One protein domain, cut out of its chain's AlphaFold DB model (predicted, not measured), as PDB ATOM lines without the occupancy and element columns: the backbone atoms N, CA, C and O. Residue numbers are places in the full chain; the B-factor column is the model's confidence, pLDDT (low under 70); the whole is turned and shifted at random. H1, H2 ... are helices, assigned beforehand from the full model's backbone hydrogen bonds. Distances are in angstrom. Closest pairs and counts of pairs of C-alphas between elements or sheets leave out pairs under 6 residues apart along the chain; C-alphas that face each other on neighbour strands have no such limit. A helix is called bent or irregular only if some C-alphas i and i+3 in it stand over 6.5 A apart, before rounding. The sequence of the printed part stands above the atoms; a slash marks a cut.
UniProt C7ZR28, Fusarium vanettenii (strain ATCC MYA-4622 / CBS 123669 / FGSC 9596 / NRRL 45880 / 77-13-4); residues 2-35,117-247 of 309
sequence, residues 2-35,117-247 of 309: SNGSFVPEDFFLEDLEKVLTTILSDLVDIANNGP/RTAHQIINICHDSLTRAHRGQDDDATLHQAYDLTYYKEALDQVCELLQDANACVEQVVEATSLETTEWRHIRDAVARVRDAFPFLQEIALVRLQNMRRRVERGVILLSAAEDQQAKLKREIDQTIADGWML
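AT A GLANCE: This is residues 2 to 35 and 117 to 247 of the 309 residues of a protein of Fusarium vanettenii (strain ATCC MYA-4622 / CBS 123669 / FGSC 9596 / NRRL 45880 / 77-13-4) (UniProt C7ZR28). A long rod is built on one very long helix, H4, with H3 folded back beside it as a helical hairpin. H1 packs across residues 187 to 205 of H4 at a slant, H2 packs farther along on its residues 212 to 223, and the far end of H4, from residue 231, sticks out with the tail to residue 247. Near its start, H4 has a kink of 73 degrees. The 165 printed residues hold four named helices, in the order H1, H2, H3, H4, and no named strand; the class is all helix. The whole is extended, with a radius of gyration of the C-alphas of 24.1 A and spans of 92 by 33 by 27 A.

HOW THE PARTS SIT: Start with H1, residues 9 to 33, and look at Asp 26: its C-alpha is 5.1 A from that of Ala 190 in H4, residues 182 to 242, the closest pair of these two helices. They touch at a steep tilt of 42 degrees, opposite ways. H2, residues 117 to 134, touches H4 with residues 118 to 126 alone, at a shallow tilt of 31 degrees, the same way; the closest C-alphas, of Ile 122 and Gly 219, are 6.5 A apart. H3, residues 149 to 177, touches H4 at a shallow tilt of 18 degrees, opposite ways, with the C-alphas of Leu 156 and Arg 213 closest at 5.9 A. H1 and H3 only just touch, with 3 pairs of C-alphas within 8 A, the closest those of Leu 27 and Val 170 at 7.6 A. H1, H3 and H4 form a bundle, three helices that touch one another, and H4 is the hub, touching the three others. Every O i to N i+4 pair is within hydrogen-bond range in H1, H2 and H3, and 48 of 57 are in H4.

IN THESE COORDINATES: Find C-alpha 9 at (181.452, 191.548, 194.301); from there H1 runs 35.5 A to C-alpha 33. H2 covers 25.5 A and H3 41.4 A. H4 begins at C-alpha 182, (155.783, 223.624, 200.432), and ends 84.4 A away at C-alpha 242, (199.480, 165.002, 158.181). It is irregular: C-alphas 183 and 186 are 8.5 A apart.

THE WHOLE: The two C-alphas farthest apart, of Thr 182 and Leu 247, are 92.0 A apart. Residues 36 to 116 are not printed, and C-alphas 35 and 117 stand 44.1 A apart across the cut. The link from H2 to H3 is long, with 14 residues; that from H3 to H4 is tight. Residues 131 to 143 stand free, of which 131 to 134 belong to H2. Mean pLDDT of the printed part is 71.9, and 50 residues are under 70, among them residues 117 to 147.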
ATOM      1  N   SER A   2     184.878 203.836 206.244       31.09
ATOM      2  CA  SER A   2     185.039 202.406 205.936       31.09
ATOM      3  C   SER A   2     186.511 202.036 206.094       31.09
ATOM      4  O   SER A   2     187.370 202.751 205.582       31.09
ATOM      5  N   ASN A   3     186.810 200.929 206.774       38.59
ATOM      6  CA  ASN A   3     188.175 200.484 207.086       38.59
ATOM      7  C   ASN A   3     188.939 199.971 205.844       38.59
ATOM      8  O   ASN A   3     189.912 199.237 205.978       38.59
ATOM      9  N   GLY A   4     188.471 200.290 204.631       46.41
ATOM     10  CA  GLY A   4     189.053 199.801 203.384       46.41
ATOM     11  C   GLY A   4     188.906 198.291 203.185       46.41
ATOM     12  O   GLY A   4     189.590 197.731 202.335       46.41
ATOM     13  N   SER A   5     188.045 197.615 203.954       54.81
ATOM     14  CA  SER A   5     187.844 196.174 203.823       54.81
ATOM     15  C   SER A   5     187.256 195.863 202.452       54.81
ATOM     16  O   SER A   5     186.202 196.397 202.094       54.81
ATOM     17  N   PHE A   6     187.933 194.996 201.701       65.44
ATOM     18  CA  PHE A   6     187.444 194.484 200.429       65.44
ATOM     19  C   PHE A   6     186.059 193.853 200.625       65.44
ATOM     20  O   PHE A   6     185.898 192.910 201.399       65.44
ATOM     21  N   VAL A   7     185.053 194.393 199.939       66.94
ATOM     22  CA  VAL A   7     183.705 193.812 199.898       66.94
ATOM     23  C   VAL A   7     183.655 192.894 198.681       66.94
ATOM     24  O   VAL A   7     183.919 193.389 197.589       66.94
ATOM     25  N   PRO A   8     183.342 191.600 198.804       73.19
ATOM     26  CA  PRO A   8     183.176 190.741 197.637       73.19
ATOM     27  C   PRO A   8     182.095 191.252 196.669       73.19
ATOM     28  O   PRO A   8     181.154 191.944 197.061       73.19
ATOM     29  N   GLU A   9     182.271 190.968 195.378       76.50
ATOM     30  CA  GLU A   9     181.452 191.548 194.301       76.50
ATOM     31  C   GLU A   9     179.984 191.126 194.370       76.50
ATOM     32  O   GLU A   9     179.112 191.934 194.087       76.50
ATOM     33  N   ASP A  10     179.712 189.900 194.803       70.31
ATOM     34  CA  ASP A  10     178.370 189.359 195.012       70.31
ATOM     35  C   ASP A  10     177.609 190.091 196.117       70.31
ATOM     36  O   ASP A  10     176.483 190.517 195.881       70.31
ATOM     37  N   PHE A  11     178.234 190.321 197.277       73.62
ATOM     38  CA  PHE A  11     177.600 191.103 198.343       73.62
ATOM     39  C   PHE A  11     177.338 192.541 197.898       73.62
ATOM     40  O   PHE A  11     176.277 193.092 198.167       73.62
ATOM     41  N   PHE A  12     178.284 193.140 197.168       79.19
ATOM     42  CA  PHE A  12     178.086 194.473 196.608       79.19
ATOM     43  C   PHE A  12     176.912 194.521 195.616       79.19
ATOM     44  O   PHE A  12     176.130 195.466 195.668       79.19
ATOM     45  N   LEU A  13     176.785 193.534 194.722       78.00
ATOM     46  CA  LEU A  13     175.691 193.481 193.748       78.00
ATOM     47  C   LEU A  13     174.334 193.236 194.423       78.00
ATOM     48  O   LEU A  13     173.362 193.880 194.046       78.00
ATOM     49  N   GLU A  14     174.276 192.378 195.445       73.75
ATOM     50  CA  GLU A  14     173.056 192.132 196.225       73.75
ATOM     51  C   GLU A  14     172.606 193.389 196.991       73.75
ATOM     52  O   GLU A  14     171.424 193.741 197.010       73.75
ATOM     53  N   ASP A  15     173.550 194.106 197.604       79.12
ATOM     54  CA  ASP A  15     173.256 195.367 198.285       79.12
ATOM     55  C   ASP A  15     172.828 196.452 197.290       79.12
ATOM     56  O   ASP A  15     171.869 197.186 197.541       79.12
ATOM     57  N   LEU A  16     173.492 196.526 196.133       81.56
ATOM     58  CA  LEU A  16     173.125 197.451 195.068       81.56
ATOM     59  C   LEU A  16     171.709 197.171 194.545       81.56
ATOM     60  O   LEU A  16     170.947 198.114 194.359       81.56
ATOM     61  N   GLU A  17     171.330 195.907 194.358       82.00
ATOM     62  CA  GLU A  17     169.980 195.515 193.943       82.00
ATOM     63  C   GLU A  17     168.916 195.998 194.940       82.00
ATOM     64  O   GLU A  17     167.902 196.580 194.539       82.00
ATOM     65  N   LYS A  18     169.154 195.824 196.247       79.12
ATOM     66  CA  LYS A  18     168.239 196.287 197.307       79.12
ATOM     67  C   LYS A  18     168.087 197.807 197.304       79.12
ATOM     68  O   LYS A  18     166.965 198.317 197.395       79.12
ATOM     69  N   VAL A  19     169.205 198.527 197.180       78.25
ATOM     70  CA  VAL A  19     169.202 199.993 197.092       78.25
ATOM     71  C   VAL A  19     168.444 200.433 195.841       78.25
ATOM     72  O   VAL A  19     167.503 201.211 195.954       78.25
ATOM     73  N   LEU A  20     168.770 199.888 194.667       76.75
ATOM     74  CA  LEU A  20     168.115 200.253 193.408       76.75
ATOM     75  C   LEU A  20     166.619 199.949 193.414       76.75
ATOM     76  O   LEU A  20     165.838 200.785 192.977       76.75
ATOM     77  N   THR A  21     166.201 198.807 193.957       77.62
ATOM     78  CA  THR A  21     164.776 198.458 194.070       77.62
ATOM     79  C   THR A  21     164.013 199.501 194.884       77.62
ATOM     80  O   THR A  21     162.933 199.941 194.486       77.62
ATOM     81  N   THR A  22     164.598 199.942 196.001       79.19
ATOM     82  CA  THR A  22     163.998 200.961 196.871       79.19
ATOM     83  C   THR A  22     163.953 202.321 196.173       79.19
ATOM     84  O   THR A  22     162.901 202.955 196.116       79.19
ATOM     85  N   ILE A  23     165.070 202.742 195.575       79.88
ATOM     86  CA  ILE A  23     165.199 204.049 194.920       79.88
ATOM     87  C   ILE A  23     164.319 204.155 193.678       79.88
ATOM     88  O   ILE A  23     163.683 205.182 193.474       79.88
ATOM     89  N   LEU A  24     164.215 203.101 192.869       77.00
ATOM     90  CA  LEU A  24     163.321 203.094 191.712       77.00
ATOM     91  C   LEU A  24     161.852 203.182 192.137       77.00
ATOM     92  O   LEU A  24     161.087 203.900 191.495       77.00
ATOM     93  N   SER A  25     161.459 202.511 193.225       75.75
ATOM     94  CA  SER A  25     160.111 202.663 193.789       75.75
ATOM     95  C   SER A  25     159.855 204.106 194.228       75.75
ATOM     96  O   SER A  25     158.830 204.684 193.871       75.75
ATOM     97  N   ASP A  26     160.810 204.713 194.936       79.12
ATOM     98  CA  ASP A  26     160.706 206.103 195.387       79.12
ATOM     99  C   ASP A  26     160.639 207.086 194.204       79.12
ATOM    100  O   ASP A  26     159.824 208.007 194.215       79.12
ATOM    101  N   LEU A  27     161.430 206.877 193.146       75.50
ATOM    102  CA  LEU A  27     161.379 207.692 191.926       75.50
ATOM    103  C   LEU A  27     160.028 207.572 191.208       75.50
ATOM    104  O   LEU A  27     159.516 208.573 190.706       75.50
ATOM    105  N   VAL A  28     159.423 206.381 191.183       77.06
ATOM    106  CA  VAL A  28     158.071 206.175 190.640       77.06
ATOM    107  C   VAL A  28     157.032 206.931 191.471       77.06
ATOM    108  O   VAL A  28     156.175 207.618 190.908       77.06
ATOM    109  N   ASP A  29     157.117 206.857 192.797       76.38
ATOM    110  CA  ASP A  29     156.206 207.575 193.689       76.38
ATOM    111  C   ASP A  29     156.350 209.096 193.549       76.38
ATOM    112  O   ASP A  29     155.341 209.808 193.496       76.38
ATOM    113  N   ILE A  30     157.581 209.595 193.412       77.50
ATOM    114  CA  ILE A  30     157.886 211.009 193.163       77.50
ATOM    115  C   ILE A  30     157.348 211.451 191.797       77.50
ATOM    116  O   ILE A  30     156.706 212.494 191.711       77.50
ATOM    117  N   ALA A  31     157.536 210.662 190.738       76.25
ATOM    118  CA  ALA A  31     157.038 211.005 189.404       76.25
ATOM    119  C   ALA A  31     155.504 211.071 189.339       76.25
ATOM    120  O   ALA A  31     154.939 211.911 188.634       76.25
ATOM    121  N   ASN A  32     154.825 210.186 190.074       75.88
ATOM    122  CA  ASN A  32     153.366 210.101 190.077       75.88
ATOM    123  C   ASN A  32     152.703 211.153 190.972       75.88
ATOM    124  O   ASN A  32     151.626 211.647 190.633       75.88
ATOM    125  N   ASN A  33     153.325 211.488 192.105       77.75
ATOM    126  CA  ASN A  33     152.700 212.305 193.152       77.75
ATOM    127  C   ASN A  33     153.397 213.651 193.393       77.75
ATOM    128  O   ASN A  33     152.924 214.440 194.215       77.75
ATOM    129  N   GLY A  34     154.525 213.900 192.732       72.00
ATOM    130  CA  GLY A  34     155.308 215.119 192.856       72.00
ATOM    131  C   GLY A  34     154.916 216.221 191.868       72.00
ATOM    132  O   GLY A  34     154.142 215.993 190.933       72.00
ATOM    133  N   PRO A  35     155.431 217.447 192.075       69.75
ATOM    134  CA  PRO A  35     155.258 218.561 191.150       69.75
ATOM    135  C   PRO A  35     155.754 218.238 189.736       69.75
ATOM    136  O   PRO A  35     156.589 217.361 189.516       69.75
ATOM    137  N   ARG A 117     187.159 188.043 192.219       61.12
ATOM    138  CA  ARG A 117     186.156 187.040 191.828       61.12
ATOM    139  C   ARG A 117     185.922 186.978 190.313       61.12
ATOM    140  O   ARG A 117     185.746 185.888 189.782       61.12
ATOM    141  N   THR A 118     186.016 188.112 189.614       51.59
ATOM    142  CA  THR A 118     185.997 188.158 188.143       51.59
ATOM    143  C   THR A 118     187.168 187.369 187.528       51.59
ATOM    144  O   THR A 118     186.971 186.610 186.584       51.59
ATOM    145  N   ALA A 119     188.387 187.478 188.073       56.34
ATOM    146  CA  ALA A 119     189.530 186.672 187.622       56.34
ATOM    147  C   ALA A 119     189.350 185.179 187.930       56.34
ATOM    148  O   ALA A 119     189.651 184.345 187.081       56.34
ATOM    149  N   HIS A 120     188.788 184.834 189.092       56.47
ATOM    150  CA  HIS A 120     188.426 183.449 189.410       56.47
ATOM    151  C   HIS A 120     187.396 182.876 188.432       56.47
ATOM    152  O   HIS A 120     187.534 181.735 188.000       56.47
ATOM    153  N   GLN A 121     186.390 183.663 188.041       58.38
ATOM    154  CA  GLN A 121     185.431 183.252 187.016       58.38
ATOM    155  C   GLN A 121     186.119 183.011 185.671       58.38
ATOM    156  O   GLN A 121     185.877 181.977 185.062       58.38
ATOM    157  N   ILE A 122     187.028 183.897 185.249       58.84
ATOM    158  CA  ILE A 122     187.816 183.706 184.019       58.84
ATOM    159  C   ILE A 122     188.631 182.404 184.081       58.84
ATOM    160  O   ILE A 122     188.609 181.624 183.133       58.84
ATOM    161  N   ILE A 123     189.312 182.134 185.199       60.84
ATOM    162  CA  ILE A 123     190.100 180.904 185.382       60.84
ATOM    163  C   ILE A 123     189.207 179.662 185.319       60.84
ATOM    164  O   ILE A 123     189.564 178.703 184.639       60.84
ATOM    165  N   ASN A 124     188.044 179.683 185.974       61.25
ATOM    166  CA  ASN A 124     187.098 178.567 185.943       61.25
ATOM    167  C   ASN A 124     186.572 178.312 184.525       61.25
ATOM    168  O   ASN A 124     186.513 177.167 184.095       61.25
ATOM    169  N   ILE A 125     186.273 179.370 183.766       58.72
ATOM    170  CA  ILE A 125     185.840 179.263 182.366       58.72
ATOM    171  C   ILE A 125     186.928 178.624 181.513       58.72
ATOM    172  O   ILE A 125     186.658 177.656 180.807       58.72
ATOM    173  N   CYS A 126     188.167 179.108 181.620       53.50
ATOM    174  CA  CYS A 126     189.303 178.523 180.915       53.50
ATOM    175  C   CYS A 126     189.505 177.050 181.300       53.50
ATOM    176  O   CYS A 126     189.679 176.202 180.426       53.50
ATOM    177  N   HIS A 127     189.456 176.735 182.596       55.91
ATOM    178  CA  HIS A 127     189.608 175.379 183.117       55.91
ATOM    179  C   HIS A 127     188.514 174.440 182.594       55.91
ATOM    180  O   HIS A 127     188.806 173.322 182.165       55.91
ATOM    181  N   ASP A 128     187.262 174.883 182.577       56.25
ATOM    182  CA  ASP A 128     186.136 174.070 182.128       56.25
ATOM    183  C   ASP A 128     186.105 173.918 180.609       56.25
ATOM    184  O   ASP A 128     185.773 172.838 180.119       56.25
ATOM    185  N   SER A 129     186.476 174.956 179.854       53.97
ATOM    186  CA  SER A 129     186.657 174.878 178.400       53.97
ATOM    187  C   SER A 129     187.788 173.913 178.034       53.97
ATOM    188  O   SER A 129     187.624 173.081 177.142       53.97
ATOM    189  N   LEU A 130     188.899 173.931 178.780       51.69
ATOM    190  CA  LEU A 130     189.983 172.956 178.636       51.69
ATOM    191  C   LEU A 130     189.516 171.541 179.001       51.69
ATOM    192  O   LEU A 130     189.737 170.609 178.233       51.69
ATOM    193  N   THR A 131     188.829 171.363 180.127       54.94
ATOM    194  CA  THR A 131     188.367 170.045 180.592       54.94
ATOM    195  C   THR A 131     187.342 169.430 179.633       54.94
ATOM    196  O   THR A 131     187.408 168.233 179.356       54.94
ATOM    197  N   ARG A 132     186.441 170.241 179.059       52.81
ATOM    198  CA  ARG A 132     185.474 169.826 178.024       52.81
ATOM    199  C   ARG A 132     186.130 169.531 176.677       52.81
ATOM    200  O   ARG A 132     185.716 168.601 175.999       52.81
ATOM    201  N   ALA A 133     187.180 170.259 176.296       53.28
ATOM    202  CA  ALA A 133     187.948 169.928 175.096       53.28
ATOM    203  C   ALA A 133     188.658 168.561 175.211       53.28
ATOM    204  O   ALA A 133     188.879 167.903 174.198       53.28
ATOM    205  N   HIS A 134     188.984 168.122 176.435       52.62
ATOM    206  CA  HIS A 134     189.608 166.822 176.707       52.62
ATOM    207  C   HIS A 134     188.597 165.688 176.940       52.62
ATOM    208  O   HIS A 134     188.875 164.539 176.597       52.62
ATOM    209  N   ARG A 135     187.425 165.978 177.515       50.00
ATOM    210  CA  ARG A 135     186.318 165.025 177.657       50.00
ATOM    211  C   ARG A 135     185.323 165.280 176.541       50.00
ATOM    212  O   ARG A 135     184.451 166.121 176.704       50.00
ATOM    213  N   GLY A 136     185.487 164.586 175.416       50.03
ATOM    214  CA  GLY A 136     184.566 164.674 174.284       50.03
ATOM    215  C   GLY A 136     183.106 164.711 174.742       50.03
ATOM    216  O   GLY A 136     182.605 163.721 175.251       50.03
ATOM    217  N   GLN A 137     182.512 165.898 174.606       58.78
ATOM    218  CA  GLN A 137     181.093 166.213 174.466       58.78
ATOM    219  C   GLN A 137     180.113 165.223 175.122       58.78
ATOM    220  O   GLN A 137     179.649 164.305 174.461       58.78
ATOM    221  N   ASP A 138     179.733 165.490 176.377       45.06
ATOM    222  CA  ASP A 138     178.500 164.962 176.978       45.06
ATOM    223  C   ASP A 138     177.695 166.113 177.619       45.06
ATOM    224  O   ASP A 138     178.108 166.730 178.602       45.06
ATOM    225  N   ASP A 139     176.583 166.446 176.956       48.84
ATOM    226  CA  ASP A 139     175.270 166.875 177.462       48.84
ATOM    227  C   ASP A 139     175.146 167.695 178.766       48.84
ATOM    228  O   ASP A 139     174.372 167.342 179.655       48.84
ATOM    229  N   ASP A 140     175.754 168.884 178.843       45.78
ATOM    230  CA  ASP A 140     175.224 169.930 179.738       45.78
ATOM    231  C   ASP A 140     175.253 171.333 179.107       45.78
ATOM    232  O   ASP A 140     176.114 172.184 179.355       45.78
ATOM    233  N   ALA A 141     174.283 171.565 178.222       50.28
ATOM    234  CA  ALA A 141     174.039 172.858 177.584       50.28
ATOM    235  C   ALA A 141     173.515 173.920 178.574       50.28
ATOM    236  O   ALA A 141     173.623 175.117 178.317       50.28
ATOM    237  N   THR A 142     172.977 173.502 179.722       46.59
ATOM    238  CA  THR A 142     172.428 174.393 180.756       46.59
ATOM    239  C   THR A 142     173.518 175.089 181.566       46.59
ATOM    240  O   THR A 142     173.357 176.246 181.950       46.59
ATOM    241  N   LEU A 143     174.662 174.429 181.762       44.34
ATOM    242  CA  LEU A 143     175.825 175.000 182.447       44.34
ATOM    243  C   LEU A 143     176.606 176.023 181.595       44.34
ATOM    244  O   LEU A 143     177.337 176.837 182.153       44.34
ATOM    245  N   HIS A 144     176.425 176.047 180.267       48.00
ATOM    246  CA  HIS A 144     177.135 176.979 179.371       48.00
ATOM    247  C   HIS A 144     176.759 178.456 179.578       48.00
ATOM    248  O   HIS A 144     177.616 179.317 179.412       48.00
ATOM    249  N   GLN A 145     175.510 178.770 179.945       47.53
ATOM    250  CA  GLN A 145     175.065 180.168 180.075       47.53
ATOM    251  C   GLN A 145     175.534 180.842 181.369       47.53
ATOM    252  O   GLN A 145     175.766 182.047 181.381       47.53
ATOM    253  N   ALA A 146     175.700 180.084 182.456       46.28
ATOM    254  CA  ALA A 146     176.066 180.641 183.761       46.28
ATOM    255  C   ALA A 146     177.520 181.151 183.823       46.28
ATOM    256  O   ALA A 146     177.870 181.896 184.738       46.28
ATOM    257  N   TYR A 147     178.352 180.766 182.851       55.97
ATOM    258  CA  TYR A 147     179.787 181.048 182.821       55.97
ATOM    259  C   TYR A 147     180.250 181.670 181.492       55.97
ATOM    260  O   TYR A 147     181.429 181.622 181.174       55.97
ATOM    261  N   ASP A 148     179.363 182.263 180.694       71.00
ATOM    262  CA  ASP A 148     179.789 182.991 179.494       71.00
ATOM    263  C   ASP A 148     180.199 184.429 179.862       71.00
ATOM    264  O   ASP A 148     179.370 185.266 180.232       71.00
ATOM    265  N   LEU A 149     181.498 184.731 179.762       72.88
ATOM    266  CA  LEU A 149     182.031 186.084 179.982       72.88
ATOM    267  C   LEU A 149     181.439 187.110 179.018       72.88
ATOM    268  O   LEU A 149     181.349 188.283 179.371       72.88
ATOM    269  N   THR A 150     181.032 186.682 177.824       77.19
ATOM    270  CA  THR A 150     180.387 187.539 176.828       77.19
ATOM    271  C   THR A 150     179.008 187.952 177.319       77.19
ATOM    272  O   THR A 150     178.707 189.143 177.362       77.19
ATOM    273  N   TYR A 151     178.221 186.991 177.805       77.69
ATOM    274  CA  TYR A 151     176.927 187.256 178.433       77.69
ATOM    275  C   TYR A 151     177.066 188.163 179.664       77.69
ATOM    276  O   TYR A 151     176.334 189.141 179.817       77.69
ATOM    277  N   TYR A 152     178.044 187.885 180.532       76.69
ATOM    278  CA  TYR A 152     178.282 188.706 181.721       76.69
ATOM    279  C   TYR A 152     178.722 190.136 181.369       76.69
ATOM    280  O   TYR A 152     178.298 191.093 182.018       76.69
ATOM    281  N   LYS A 153     179.526 190.303 180.311       81.94
ATOM    282  CA  LYS A 153     179.898 191.616 179.772       81.94
ATOM    283  C   LYS A 153     178.665 192.390 179.310       81.94
ATOM    284  O   LYS A 153     178.484 193.528 179.729       81.94
ATOM    285  N   GLU A 154     177.820 191.774 178.486       81.94
ATOM    286  CA  GLU A 154     176.605 192.403 177.955       81.94
ATOM    287  C   GLU A 154     175.645 192.823 179.075       81.94
ATOM    288  O   GLU A 154     175.094 193.924 179.042       81.94
ATOM    289  N   ALA A 155     175.483 191.981 180.099       77.00
ATOM    290  CA  ALA A 155     174.683 192.312 181.272       77.00
ATOM    291  C   ALA A 155     175.259 193.516 182.040       77.00
ATOM    292  O   ALA A 155     174.514 194.422 182.418       77.00
ATOM    293  N   LEU A 156     176.580 193.566 182.246       79.69
ATOM    294  CA  LEU A 156     177.238 194.702 182.902       79.69
ATOM    295  C   LEU A 156     177.141 195.994 182.088       79.69
ATOM    296  O   LEU A 156     176.974 197.058 182.685       79.69
ATOM    297  N   ASP A 157     177.231 195.915 180.759       82.31
ATOM    298  CA  ASP A 157     177.045 197.064 179.870       82.31
ATOM    299  C   ASP A 157     175.639 197.658 180.056       82.31
ATOM    300  O   ASP A 157     175.513 198.842 180.371       82.31
ATOM    301  N   GLN A 158     174.600 196.818 179.999       78.81
ATOM    302  CA  GLN A 158     173.210 197.240 180.212       78.81
ATOM    303  C   GLN A 158     172.986 197.849 181.602       78.81
ATOM    304  O   GLN A 158     172.360 198.900 181.729       78.81
ATOM    305  N   VAL A 159     173.503 197.216 182.661       76.38
ATOM    306  CA  VAL A 159     173.352 197.724 184.034       76.38
ATOM    307  C   VAL A 159     174.064 199.067 184.213       76.38
ATOM    308  O   VAL A 159     173.530 199.949 184.881       76.38
ATOM    309  N   CYS A 160     175.242 199.256 183.607       82.06
ATOM    310  CA  CYS A 160     175.947 200.537 183.658       82.06
ATOM    311  C   CYS A 160     175.145 201.659 182.984       82.06
ATOM    312  O   CYS A 160     175.060 202.747 183.551       82.06
ATOM    313  N   GLU A 161     174.563 201.404 181.810       81.50
ATOM    314  CA  GLU A 161     173.729 202.382 181.097       81.50
ATOM    315  C   GLU A 161     172.471 202.737 181.899       81.50
ATOM    316  O   GLU A 161     172.196 203.909 182.152       81.50
ATOM    317  N   LEU A 162     171.752 201.727 182.398       79.31
ATOM    318  CA  LEU A 162     170.548 201.939 183.206       79.31
ATOM    319  C   LEU A 162     170.842 202.694 184.508       79.31
ATOM    320  O   LEU A 162     170.043 203.527 184.931       79.31
ATOM    321  N   LEU A 163     171.987 202.432 185.146       81.06
ATOM    322  CA  LEU A 163     172.391 203.159 186.347       81.06
ATOM    323  C   LEU A 163     172.731 204.625 186.044       81.06
ATOM    324  O   LEU A 163     172.461 205.492 186.872       81.06
ATOM    325  N   GLN A 164     173.304 204.922 184.876       84.25
ATOM    326  CA  GLN A 164     173.542 206.303 184.447       84.25
ATOM    327  C   GLN A 164     172.225 207.054 184.238       84.25
ATOM    328  O   GLN A 164     172.078 208.161 184.754       84.25
ATOM    329  N   ASP A 165     171.256 206.429 183.567       78.00
ATOM    330  CA  ASP A 165     169.918 206.996 183.383       78.00
ATOM    331  C   ASP A 165     169.212 207.225 184.734       78.00
ATOM    332  O   ASP A 165     168.619 208.282 184.966       78.00
ATOM    333  N   ALA A 166     169.315 206.265 185.661       76.56
ATOM    334  CA  ALA A 166     168.774 206.404 187.012       76.56
ATOM    335  C   ALA A 166     169.446 207.553 187.780       76.56
ATOM    336  O   ALA A 166     168.751 208.353 188.403       76.56
ATOM    337  N   ASN A 167     170.774 207.686 187.700       82.69
ATOM    338  CA  ASN A 167     171.504 208.784 188.334       82.69
ATOM    339  C   ASN A 167     171.074 210.150 187.788       82.69
ATOM    340  O   ASN A 167     170.873 211.061 188.584       82.69
ATOM    341  N   ALA A 168     170.859 210.285 186.477       81.12
ATOM    342  CA  ALA A 168     170.350 211.526 185.888       81.12
ATOM    343  C   ALA A 168     168.948 211.885 186.419       81.12
ATOM    344  O   ALA A 168     168.658 213.044 186.713       81.12
ATOM    345  N   CYS A 169     168.081 210.883 186.609       77.88
ATOM    346  CA  CYS A 169     166.761 211.084 187.211       77.88
ATOM    347  C   CYS A 169     166.862 211.526 188.679       77.88
ATOM    348  O   CYS A 169     166.143 212.427 189.113       77.88
ATOM    349  N   VAL A 170     167.756 210.902 189.452       81.00
ATOM    350  CA  VAL A 170     168.004 211.279 190.848       81.00
ATOM    351  C   VAL A 170     168.556 212.704 190.934       81.00
ATOM    352  O   VAL A 170     168.074 213.483 191.752       81.00
ATOM    353  N   GLU A 171     169.502 213.067 190.070       85.50
ATOM    354  CA  GLU A 171     170.071 214.414 189.985       85.50
ATOM    355  C   GLU A 171     168.978 215.458 189.722       85.50
ATOM    356  O   GLU A 171     168.859 216.415 190.484       85.50
ATOM    357  N   GLN A 172     168.078 215.205 188.762       82.06
ATOM    358  CA  GLN A 172     166.926 216.074 188.497       82.06
ATOM    359  C   GLN A 172     166.046 216.280 189.747       82.06
ATOM    360  O   GLN A 172     165.590 217.393 190.018       82.06
ATOM    361  N   VAL A 173     165.806 215.224 190.536       80.50
ATOM    362  CA  VAL A 173     165.039 215.318 191.792       80.50
ATOM    363  C   VAL A 173     165.799 216.126 192.851       80.50
ATOM    364  O   VAL A 173     165.206 216.962 193.537       80.50
ATOM    365  N   VAL A 174     167.108 215.916 192.988       82.19
ATOM    366  CA  VAL A 174     167.958 216.641 193.949       82.19
ATOM    367  C   VAL A 174     168.060 218.132 193.595       82.19
ATOM    368  O   VAL A 174     167.977 218.995 194.474       82.19
ATOM    369  N   GLU A 175     168.157 218.471 192.312       83.00
ATOM    370  CA  GLU A 175     168.165 219.860 191.848       83.00
ATOM    371  C   GLU A 175     166.809 220.540 192.069       83.00
ATOM    372  O   GLU A 175     166.736 221.618 192.665       83.00
ATOM    373  N   ALA A 176     165.710 219.890 191.674       76.62
ATOM    374  CA  ALA A 176     164.371 220.457 191.817       76.62
ATOM    375  C   ALA A 176     163.922 220.598 193.285       76.62
ATOM    376  O   ALA A 176     163.082 221.442 193.591       76.62
ATOM    377  N   THR A 177     164.502 219.831 194.213       73.62
ATOM    378  CA  THR A 177     164.239 219.960 195.662       73.62
ATOM    379  C   THR A 177     165.018 221.085 196.332       73.62
ATOM    380  O   THR A 177     164.633 221.521 197.417       73.62
ATOM    381  N   SER A 178     166.060 221.604 195.678       69.31
ATOM    382  CA  SER A 178     166.792 222.794 196.132       69.31
ATOM    383  C   SER A 178     165.974 224.087 195.965       69.31
ATOM    384  O   SER A 178     166.295 225.113 196.561       69.31
ATOM    385  N   LEU A 179     164.879 224.031 195.199       63.12
ATOM    386  CA  LEU A 179     163.875 225.086 195.071       63.12
ATOM    387  C   LEU A 179     162.774 224.854 196.124       63.12
ATOM    388  O   LEU A 179     161.829 224.095 195.904       63.12
ATOM    389  N   GLU A 180     162.922 225.480 197.296       56.75
ATOM    390  CA  GLU A 180     161.995 225.365 198.434       56.75
ATOM    391  C   GLU A 180     160.530 225.553 198.012       56.75
ATOM    392  O   GLU A 180     160.060 226.658 197.748       56.75
ATOM    393  N   THR A 181     159.774 224.457 197.984       58.75
ATOM    394  CA  THR A 181     158.338 224.466 197.694       58.75
ATOM    395  C   THR A 181     157.605 223.643 198.745       58.75
ATOM    396  O   THR A 181     157.959 222.516 199.071       58.75
ATOM    397  N   THR A 182     156.563 224.218 199.335       61.31
ATOM    398  CA  THR A 182     155.783 223.624 200.432       61.31
ATOM    399  C   THR A 182     154.865 222.474 199.990       61.31
ATOM    400  O   THR A 182     154.226 221.855 200.843       61.31
ATOM    401  N   GLU A 183     154.794 222.188 198.687       63.72
ATOM    402  CA  GLU A 183     153.742 221.388 198.042       63.72
ATOM    403  C   GLU A 183     153.945 219.863 198.085       63.72
ATOM    404  O   GLU A 183     153.017 219.118 197.790       63.72
ATOM    405  N   TRP A 184     155.111 219.362 198.502       74.19
ATOM    406  CA  TRP A 184     155.460 217.934 198.388       74.19
ATOM    407  C   TRP A 184     155.686 217.227 199.735       74.19
ATOM    408  O   TRP A 184     156.464 216.280 199.839       74.19
ATOM    409  N   ARG A 185     154.988 217.654 200.800       75.25
ATOM    410  CA  ARG A 185     155.142 217.058 202.148       75.25
ATOM    411  C   ARG A 185     154.888 215.547 202.191       75.25
ATOM    412  O   ARG A 185     155.533 214.879 202.987       75.25
ATOM    413  N   HIS A 186     153.988 215.020 201.360       78.25
ATOM    414  CA  HIS A 186     153.620 213.597 201.313       78.25
ATOM    415  C   HIS A 186     154.662 212.698 200.634       78.25
ATOM    416  O   HIS A 186     154.682 211.509 200.921       78.25
ATOM    417  N   ILE A 187     155.540 213.247 199.786       82.31
ATOM    418  CA  ILE A 187     156.654 212.510 199.150       82.31
ATOM    419  C   ILE A 187     158.027 212.887 199.721       82.31
ATOM    420  O   ILE A 187     159.058 212.450 199.216       82.31
ATOM    421  N   ARG A 188     158.059 213.700 200.784       84.19
ATOM    422  CA  ARG A 188     159.293 214.209 201.395       84.19
ATOM    423  C   ARG A 188     160.251 213.093 201.800       84.19
ATOM    424  O   ARG A 188     161.448 213.223 201.574       84.19
ATOM    425  N   ASP A 189     159.729 212.018 202.378       86.94
ATOM    426  CA  ASP A 189     160.560 210.916 202.861       86.94
ATOM    427  C   ASP A 189     161.187 210.134 201.697       86.94
ATOM    428  O   ASP A 189     162.346 209.737 201.788       86.94
ATOM    429  N   ALA A 190     160.456 209.962 200.590       84.88
ATOM    430  CA  ALA A 190     160.976 209.348 199.365       84.88
ATOM    431  C   ALA A 190     162.075 210.216 198.740       84.88
ATOM    432  O   ALA A 190     163.162 209.734 198.436       84.88
ATOM    433  N   VAL A 191     161.837 211.526 198.645       84.62
ATOM    434  CA  VAL A 191     162.836 212.501 198.189       84.62
ATOM    435  C   VAL A 191     164.099 212.471 199.053       84.62
ATOM    436  O   VAL A 191     165.207 212.490 198.520       84.62
ATOM    437  N   ALA A 192     163.950 212.423 200.381       86.81
ATOM    438  CA  ALA A 192     165.080 212.369 201.301       86.81
ATOM    439  C   ALA A 192     165.915 211.099 201.084       86.81
ATOM    440  O   ALA A 192     167.125 211.201 200.921       86.81
ATOM    441  N   ARG A 193     165.275 209.926 200.968       89.50
ATOM    442  CA  ARG A 193     165.973 208.664 200.667       89.50
ATOM    443  C   ARG A 193     166.700 208.697 199.325       89.50
ATOM    444  O   ARG A 193     167.845 208.262 199.244       89.50
ATOM    445  N   VAL A 194     166.057 209.243 198.291       85.38
ATOM    446  CA  VAL A 194     166.651 209.428 196.959       85.38
ATOM    447  C   VAL A 194     167.900 210.307 197.028       85.38
ATOM    448  O   VAL A 194     168.949 209.939 196.501       85.38
ATOM    449  N   ARG A 195     167.819 211.427 197.749       87.19
ATOM    450  CA  ARG A 195     168.951 212.330 197.978       87.19
ATOM    451  C   ARG A 195     170.072 211.673 198.787       87.19
ATOM    452  O   ARG A 195     171.237 211.858 198.449       87.19
ATOM    453  N   ASP A 196     169.737 210.912 199.824       88.81
ATOM    454  CA  ASP A 196     170.713 210.239 200.689       88.81
ATOM    455  C   ASP A 196     171.458 209.116 199.948       88.81
ATOM    456  O   ASP A 196     172.647 208.895 200.180       88.81
ATOM    457  N   ALA A 197     170.784 208.421 199.028       87.69
ATOM    458  CA  ALA A 197     171.384 207.357 198.228       87.69
ATOM    459  C   ALA A 197     172.197 207.869 197.029       87.69
ATOM    460  O   ALA A 197     173.049 207.137 196.523       87.69
ATOM    461  N   PHE A 198     171.968 209.105 196.575       88.19
ATOM    462  CA  PHE A 198     172.604 209.641 195.369       88.19
ATOM    463  C   PHE A 198     174.142 209.573 195.385       88.19
ATOM    464  O   PHE A 198     174.703 209.022 194.432       88.19
ATOM    465  N   PRO A 199     174.850 209.997 196.457       88.62
ATOM    466  CA  PRO A 199     176.310 209.896 196.497       88.62
ATOM    467  C   PRO A 199     176.794 208.447 196.389       88.62
ATOM    468  O   PRO A 199     177.781 208.164 195.715       88.62
ATOM    469  N   PHE A 200     176.077 207.497 197.001       88.12
ATOM    470  CA  PHE A 200     176.409 206.079 196.875       88.12
ATOM    471  C   PHE A 200     176.254 205.590 195.429       88.12
ATOM    472  O   PHE A 200     177.157 204.933 194.909       88.12
ATOM    473  N   LEU A 201     175.146 205.919 194.759       84.69
ATOM    474  CA  LEU A 201     174.892 205.468 193.389       84.69
ATOM    475  C   LEU A 201     175.887 206.068 192.382       84.69
ATOM    476  O   LEU A 201     176.386 205.358 191.503       84.69
ATOM    477  N   GLN A 202     176.206 207.354 192.526       87.69
ATOM    478  CA  GLN A 202     177.070 208.077 191.597       87.69
ATOM    479  C   GLN A 202     178.560 207.819 191.850       87.69
ATOM    480  O   GLN A 202     179.297 207.494 190.917       87.69
ATOM    481  N   GLU A 203     179.017 207.929 193.098       86.31
ATOM    482  CA  GLU A 203     180.451 207.909 193.417       86.31
ATOM    483  C   GLU A 203     180.981 206.499 193.686       86.31
ATOM    484  O   GLU A 203     182.159 206.222 193.449       86.31
ATOM    485  N   ILE A 204     180.131 205.591 194.174       86.81
ATOM    486  CA  ILE A 204     180.548 204.241 194.569       86.81
ATOM    487  C   ILE A 204     180.041 203.215 193.564       86.81
ATOM    488  O   ILE A 204     180.845 202.489 192.971       86.81
ATOM    489  N   ALA A 205     178.725 203.135 193.360       84.31
ATOM    490  CA  ALA A 205     178.131 202.040 192.607       84.31
ATOM    491  C   ALA A 205     178.526 202.074 191.128       84.31
ATOM    492  O   ALA A 205     179.053 201.086 190.608       84.31
ATOM    493  N   LEU A 206     178.350 203.226 190.474       86.31
ATOM    494  CA  LEU A 206     178.681 203.397 189.061       86.31
ATOM    495  C   LEU A 206     180.173 203.172 188.791       86.31
ATOM    496  O   LEU A 206     180.535 202.409 187.895       86.31
ATOM    497  N   VAL A 207     181.049 203.779 189.596       87.00
ATOM    498  CA  VAL A 207     182.507 203.616 189.467       87.00
ATOM    499  C   VAL A 207     182.902 202.146 189.595       87.00
ATOM    500  O   VAL A 207     183.729 201.633 188.834       87.00
ATOM    501  N   ARG A 208     182.297 201.437 190.551       85.62
ATOM    502  CA  ARG A 208     182.608 200.035 190.805       85.62
ATOM    503  C   ARG A 208     182.116 199.115 189.692       85.62
ATOM    504  O   ARG A 208     182.882 198.249 189.266       85.62
ATOM    505  N   LEU A 209     180.908 199.333 189.179       83.44
ATOM    506  CA  LEU A 209     180.389 198.604 188.020       83.44
ATOM    507  C   LEU A 209     181.241 198.846 186.770       83.44
ATOM    508  O   LEU A 209     181.605 197.892 186.089       83.44
ATOM    509  N   GLN A 210     181.684 200.080 186.523       86.38
ATOM    510  CA  GLN A 210     182.612 200.377 185.424       86.38
ATOM    511  C   GLN A 210     183.965 199.664 185.584       86.38
ATOM    512  O   GLN A 210     184.558 199.219 184.599       86.38
ATOM    513  N   ASN A 211     184.470 199.531 186.814       83.69
ATOM    514  CA  ASN A 211     185.681 198.753 187.087       83.69
ATOM    515  C   ASN A 211     185.467 197.244 186.862       83.69
ATOM    516  O   ASN A 211     186.384 196.563 186.402       83.69
ATOM    517  N   MET A 212     184.289 196.700 187.195       82.62
ATOM    518  CA  MET A 212     183.918 195.316 186.861       82.62
ATOM    519  C   MET A 212     183.848 195.132 185.344       82.62
ATOM    520  O   MET A 212     184.544 194.272 184.811       82.62
ATOM    521  N   ARG A 213     183.127 196.010 184.641       85.25
ATOM    522  CA  ARG A 213     183.012 196.018 183.179       85.25
ATOM    523  C   ARG A 213     184.381 196.007 182.496       85.25
ATOM    524  O   ARG A 213     184.655 195.108 181.711       85.25
ATOM    525  N   ARG A 214     185.286 196.927 182.857       83.12
ATOM    526  CA  ARG A 214     186.653 196.978 182.294       83.12
ATOM    527  C   ARG A 214     187.446 195.685 182.522       83.12
ATOM    528  O   ARG A 214     188.233 195.279 181.668       83.12
ATOM    529  N   ARG A 215     187.271 195.034 183.678       81.94
ATOM    530  CA  ARG A 215     187.930 193.749 183.971       81.94
ATOM    531  C   ARG A 215     187.361 192.617 183.125       81.94
ATOM    532  O   ARG A 215     188.142 191.825 182.604       81.94
ATOM    533  N   VAL A 216     186.044 192.571 182.951       80.94
ATOM    534  CA  VAL A 216     185.376 191.575 182.105       80.94
ATOM    535  C   VAL A 216     185.741 191.773 180.636       80.94
ATOM    536  O   VAL A 216     186.125 190.810 179.987       80.94
ATOM    537  N   GLU A 217     185.733 193.009 180.129       83.75
ATOM    538  CA  GLU A 217     186.196 193.344 178.773       83.75
ATOM    539  C   GLU A 217     187.614 192.818 178.518       83.75
ATOM    540  O   GLU A 217     187.871 192.150 177.516       83.75
ATOM    541  N   ARG A 218     188.536 193.057 179.461       79.94
ATOM    542  CA  ARG A 218     189.895 192.510 179.386       79.94
ATOM    543  C   ARG A 218     189.898 190.979 179.417       79.94
ATOM    544  O   ARG A 218     190.670 190.372 178.681       79.94
ATOM    545  N   GLY A 219     189.069 190.369 180.261       77.44
ATOM    546  CA  GLY A 219     188.911 188.919 180.348       77.44
ATOM    547  C   GLY A 219     188.468 188.297 179.026       77.44
ATOM    548  O   GLY A 219     189.094 187.348 178.572       77.44
ATOM    549  N   VAL A 220     187.463 188.884 178.371       77.88
ATOM    550  CA  VAL A 220     186.969 188.454 177.052       77.88
ATOM    551  C   VAL A 220     188.078 188.518 175.998       77.88
ATOM    552  O   VAL A 220     188.268 187.563 175.251       77.88
ATOM    553  N   ILE A 221     188.860 189.604 175.965       78.06
ATOM    554  CA  ILE A 221     189.993 189.742 175.030       78.06
ATOM    555  C   ILE A 221     191.041 188.648 175.267       78.06
ATOM    556  O   ILE A 221     191.533 188.043 174.315       78.06
ATOM    557  N   LEU A 222     191.396 188.393 176.530       74.75
ATOM    558  CA  LEU A 222     192.385 187.371 176.878       74.75
ATOM    559  C   LEU A 222     191.892 185.959 176.554       74.75
ATOM    560  O   LEU A 222     192.680 185.152 176.066       74.75
ATOM    561  N   LEU A 223     190.612 185.677 176.803       75.25
ATOM    562  CA  LEU A 223     190.001 184.393 176.479       75.25
ATOM    563  C   LEU A 223     190.030 184.146 174.967       75.25
ATOM    564  O   LEU A 223     190.546 183.122 174.537       75.25
ATOM    565  N   SER A 224     189.590 185.121 174.169       76.44
ATOM    566  CA  SER A 224     189.629 185.028 172.706       76.44
ATOM    567  C   SER A 224     191.052 184.814 172.177       76.44
ATOM    568  O   SER A 224     191.272 183.945 171.337       76.44
ATOM    569  N   ALA A 225     192.047 185.531 172.711       73.25
ATOM    570  CA  ALA A 225     193.443 185.336 172.317       73.25
ATOM    571  C   ALA A 225     193.978 183.937 172.684       73.25
ATOM    572  O   ALA A 225     194.774 183.357 171.941       73.25
ATOM    573  N   ALA A 226     193.557 183.389 173.829       70.19
ATOM    574  CA  ALA A 226     193.924 182.040 174.245       70.19
ATOM    575  C   ALA A 226     193.275 180.972 173.348       70.19
ATOM    576  O   ALA A 226     193.956 180.031 172.934       70.19
ATOM    577  N   GLU A 227     191.999 181.143 173.000       72.69
ATOM    578  CA  GLU A 227     191.274 180.269 172.072       72.69
ATOM    579  C   GLU A 227     191.905 180.279 170.673       72.69
ATOM    580  O   GLU A 227     192.136 179.215 170.095       72.69
ATOM    581  N   ASP A 228     192.281 181.453 170.160       76.69
ATOM    582  CA  ASP A 228     192.980 181.590 168.878       76.69
ATOM    583  C   ASP A 228     194.329 180.859 168.881       76.69
ATOM    584  O   ASP A 228     194.667 180.133 167.935       76.69
ATOM    585  N   GLN A 229     195.103 181.014 169.959       70.31
ATOM    586  CA  GLN A 229     196.388 180.339 170.116       70.31
ATOM    587  C   GLN A 229     196.210 178.819 170.218       70.31
ATOM    588  O   GLN A 229     196.975 178.067 169.611       70.31
ATOM    589  N   GLN A 230     195.181 178.351 170.925       67.25
ATOM    590  CA  GLN A 230     194.842 176.933 171.001       67.25
ATOM    591  C   GLN A 230     194.436 176.381 169.628       67.25
ATOM    592  O   GLN A 230     194.916 175.321 169.222       67.25
ATOM    593  N   ALA A 231     193.602 177.102 168.879       71.62
ATOM    594  CA  ALA A 231     193.198 176.715 167.531       71.62
ATOM    595  C   ALA A 231     194.389 176.681 166.562       71.62
ATOM    596  O   ALA A 231     194.447 175.832 165.668       71.62
ATOM    597  N   LYS A 232     195.357 177.590 166.730       78.06
ATOM    598  CA  LYS A 232     196.615 177.581 165.980       78.06
ATOM    599  C   LYS A 232     197.461 176.353 166.311       78.06
ATOM    600  O   LYS A 232     197.836 175.640 165.387       78.06
ATOM    601  N   LEU A 233     197.699 176.078 167.592       71.62
ATOM    602  CA  LEU A 233     198.459 174.902 168.032       71.62
ATOM    603  C   LEU A 233     197.819 173.604 167.546       71.62
ATOM    604  O   LEU A 233     198.514 172.719 167.062       71.62
ATOM    605  N   LYS A 234     196.486 173.505 167.606       69.44
ATOM    606  CA  LYS A 234     195.759 172.347 167.083       69.44
ATOM    607  C   LYS A 234     196.025 172.143 165.592       69.44
ATOM    608  O   LYS A 234     196.383 171.044 165.191       69.44
ATOM    609  N   ARG A 235     195.932 173.207 164.787       78.00
ATOM    610  CA  ARG A 235     196.258 173.143 163.353       78.00
ATOM    611  C   ARG A 235     197.712 172.755 163.103       78.00
ATOM    612  O   ARG A 235     197.962 171.993 162.182       78.00
ATOM    613  N   GLU A 236     198.657 173.258 163.893       77.38
ATOM    614  CA  GLU A 236     200.076 172.893 163.774       77.38
ATOM    615  C   GLU A 236     200.319 171.415 164.110       77.38
ATOM    616  O   GLU A 236     201.061 170.742 163.395       77.38
ATOM    617  N   ILE A 237     199.662 170.890 165.147       70.81
ATOM    618  CA  ILE A 237     199.706 169.466 165.504       70.81
ATOM    619  C   ILE A 237     199.100 168.621 164.382       70.81
ATOM    620  O   ILE A 237     199.745 167.685 163.914       70.81
ATOM    621  N   ASP A 238     197.899 168.971 163.917       73.44
ATOM    622  CA  ASP A 238     197.204 168.255 162.843       73.44
ATOM    623  C   ASP A 238     198.034 168.261 161.548       73.44
ATOM    624  O   ASP A 238     198.167 167.229 160.890       73.44
ATOM    625  N   GLN A 239     198.659 169.396 161.220       79.19
ATOM    626  CA  GLN A 239     199.566 169.538 160.081       79.19
ATOM    627  C   GLN A 239     200.822 168.674 160.245       79.19
ATOM    628  O   GLN A 239     201.180 167.948 159.327       79.19
ATOM    629  N   THR A 240     201.452 168.684 161.422       70.88
ATOM    630  CA  THR A 240     202.631 167.848 161.722       70.88
ATOM    631  C   THR A 240     202.300 166.355 161.628       70.88
ATOM    632  O   THR A 240     203.114 165.554 161.175       70.88
ATOM    633  N   ILE A 241     201.086 165.964 162.027       70.31
ATOM    634  CA  ILE A 241     200.576 164.600 161.848       70.31
ATOM    635  C   ILE A 241     200.375 164.274 160.365       70.31
ATOM    636  O   ILE A 241     200.791 163.200 159.927       70.31
ATOM    637  N   ALA A 242     199.770 165.184 159.601       71.12
ATOM    638  CA  ALA A 242     199.480 165.002 158.181       71.12
ATOM    639  C   ALA A 242     200.737 164.976 157.295       71.12
ATOM    640  O   ALA A 242     200.804 164.167 156.370       71.12
ATOM    641  N   ASP A 243     201.744 165.797 157.606       71.56
ATOM    642  CA  ASP A 243     203.025 165.864 156.885       71.56
ATOM    643  C   ASP A 243     203.913 164.632 157.130       71.56
ATOM    644  O   ASP A 243     204.973 164.480 156.522       71.56
ATOM    645  N   GLY A 244     203.447 163.711 157.975       56.59
ATOM    646  CA  GLY A 244     204.178 162.535 158.396       56.59
ATOM    647  C   GLY A 244     205.224 162.908 159.439       56.59
ATOM    648  O   GLY A 244     206.041 163.805 159.255       56.59
ATOM    649  N   TRP A 245     205.259 162.160 160.538       55.09
ATOM    650  CA  TRP A 245     206.269 162.284 161.597       55.09
ATOM    651  C   TRP A 245     207.644 161.748 161.144       55.09
ATOM    652  O   TRP A 245     208.337 161.057 161.885       55.09
ATOM    653  N   MET A 246     208.013 161.996 159.888       47.53
ATOM    654  CA  MET A 246     209.167 161.432 159.204       47.53
ATOM    655  C   MET A 246     210.023 162.576 158.668       47.53
ATOM    656  O   MET A 246     209.929 162.966 157.508       47.53
ATOM    657  N   LEU A 247     210.897 163.093 159.528       50.62
ATOM    658  CA  LEU A 247     212.111 163.762 159.071       50.62
ATOM    659  C   LEU A 247     213.046 162.680 158.520       50.62
ATOM    660  O   LEU A 247     213.421 161.776 159.264       50.62
TER     661      LEU A 247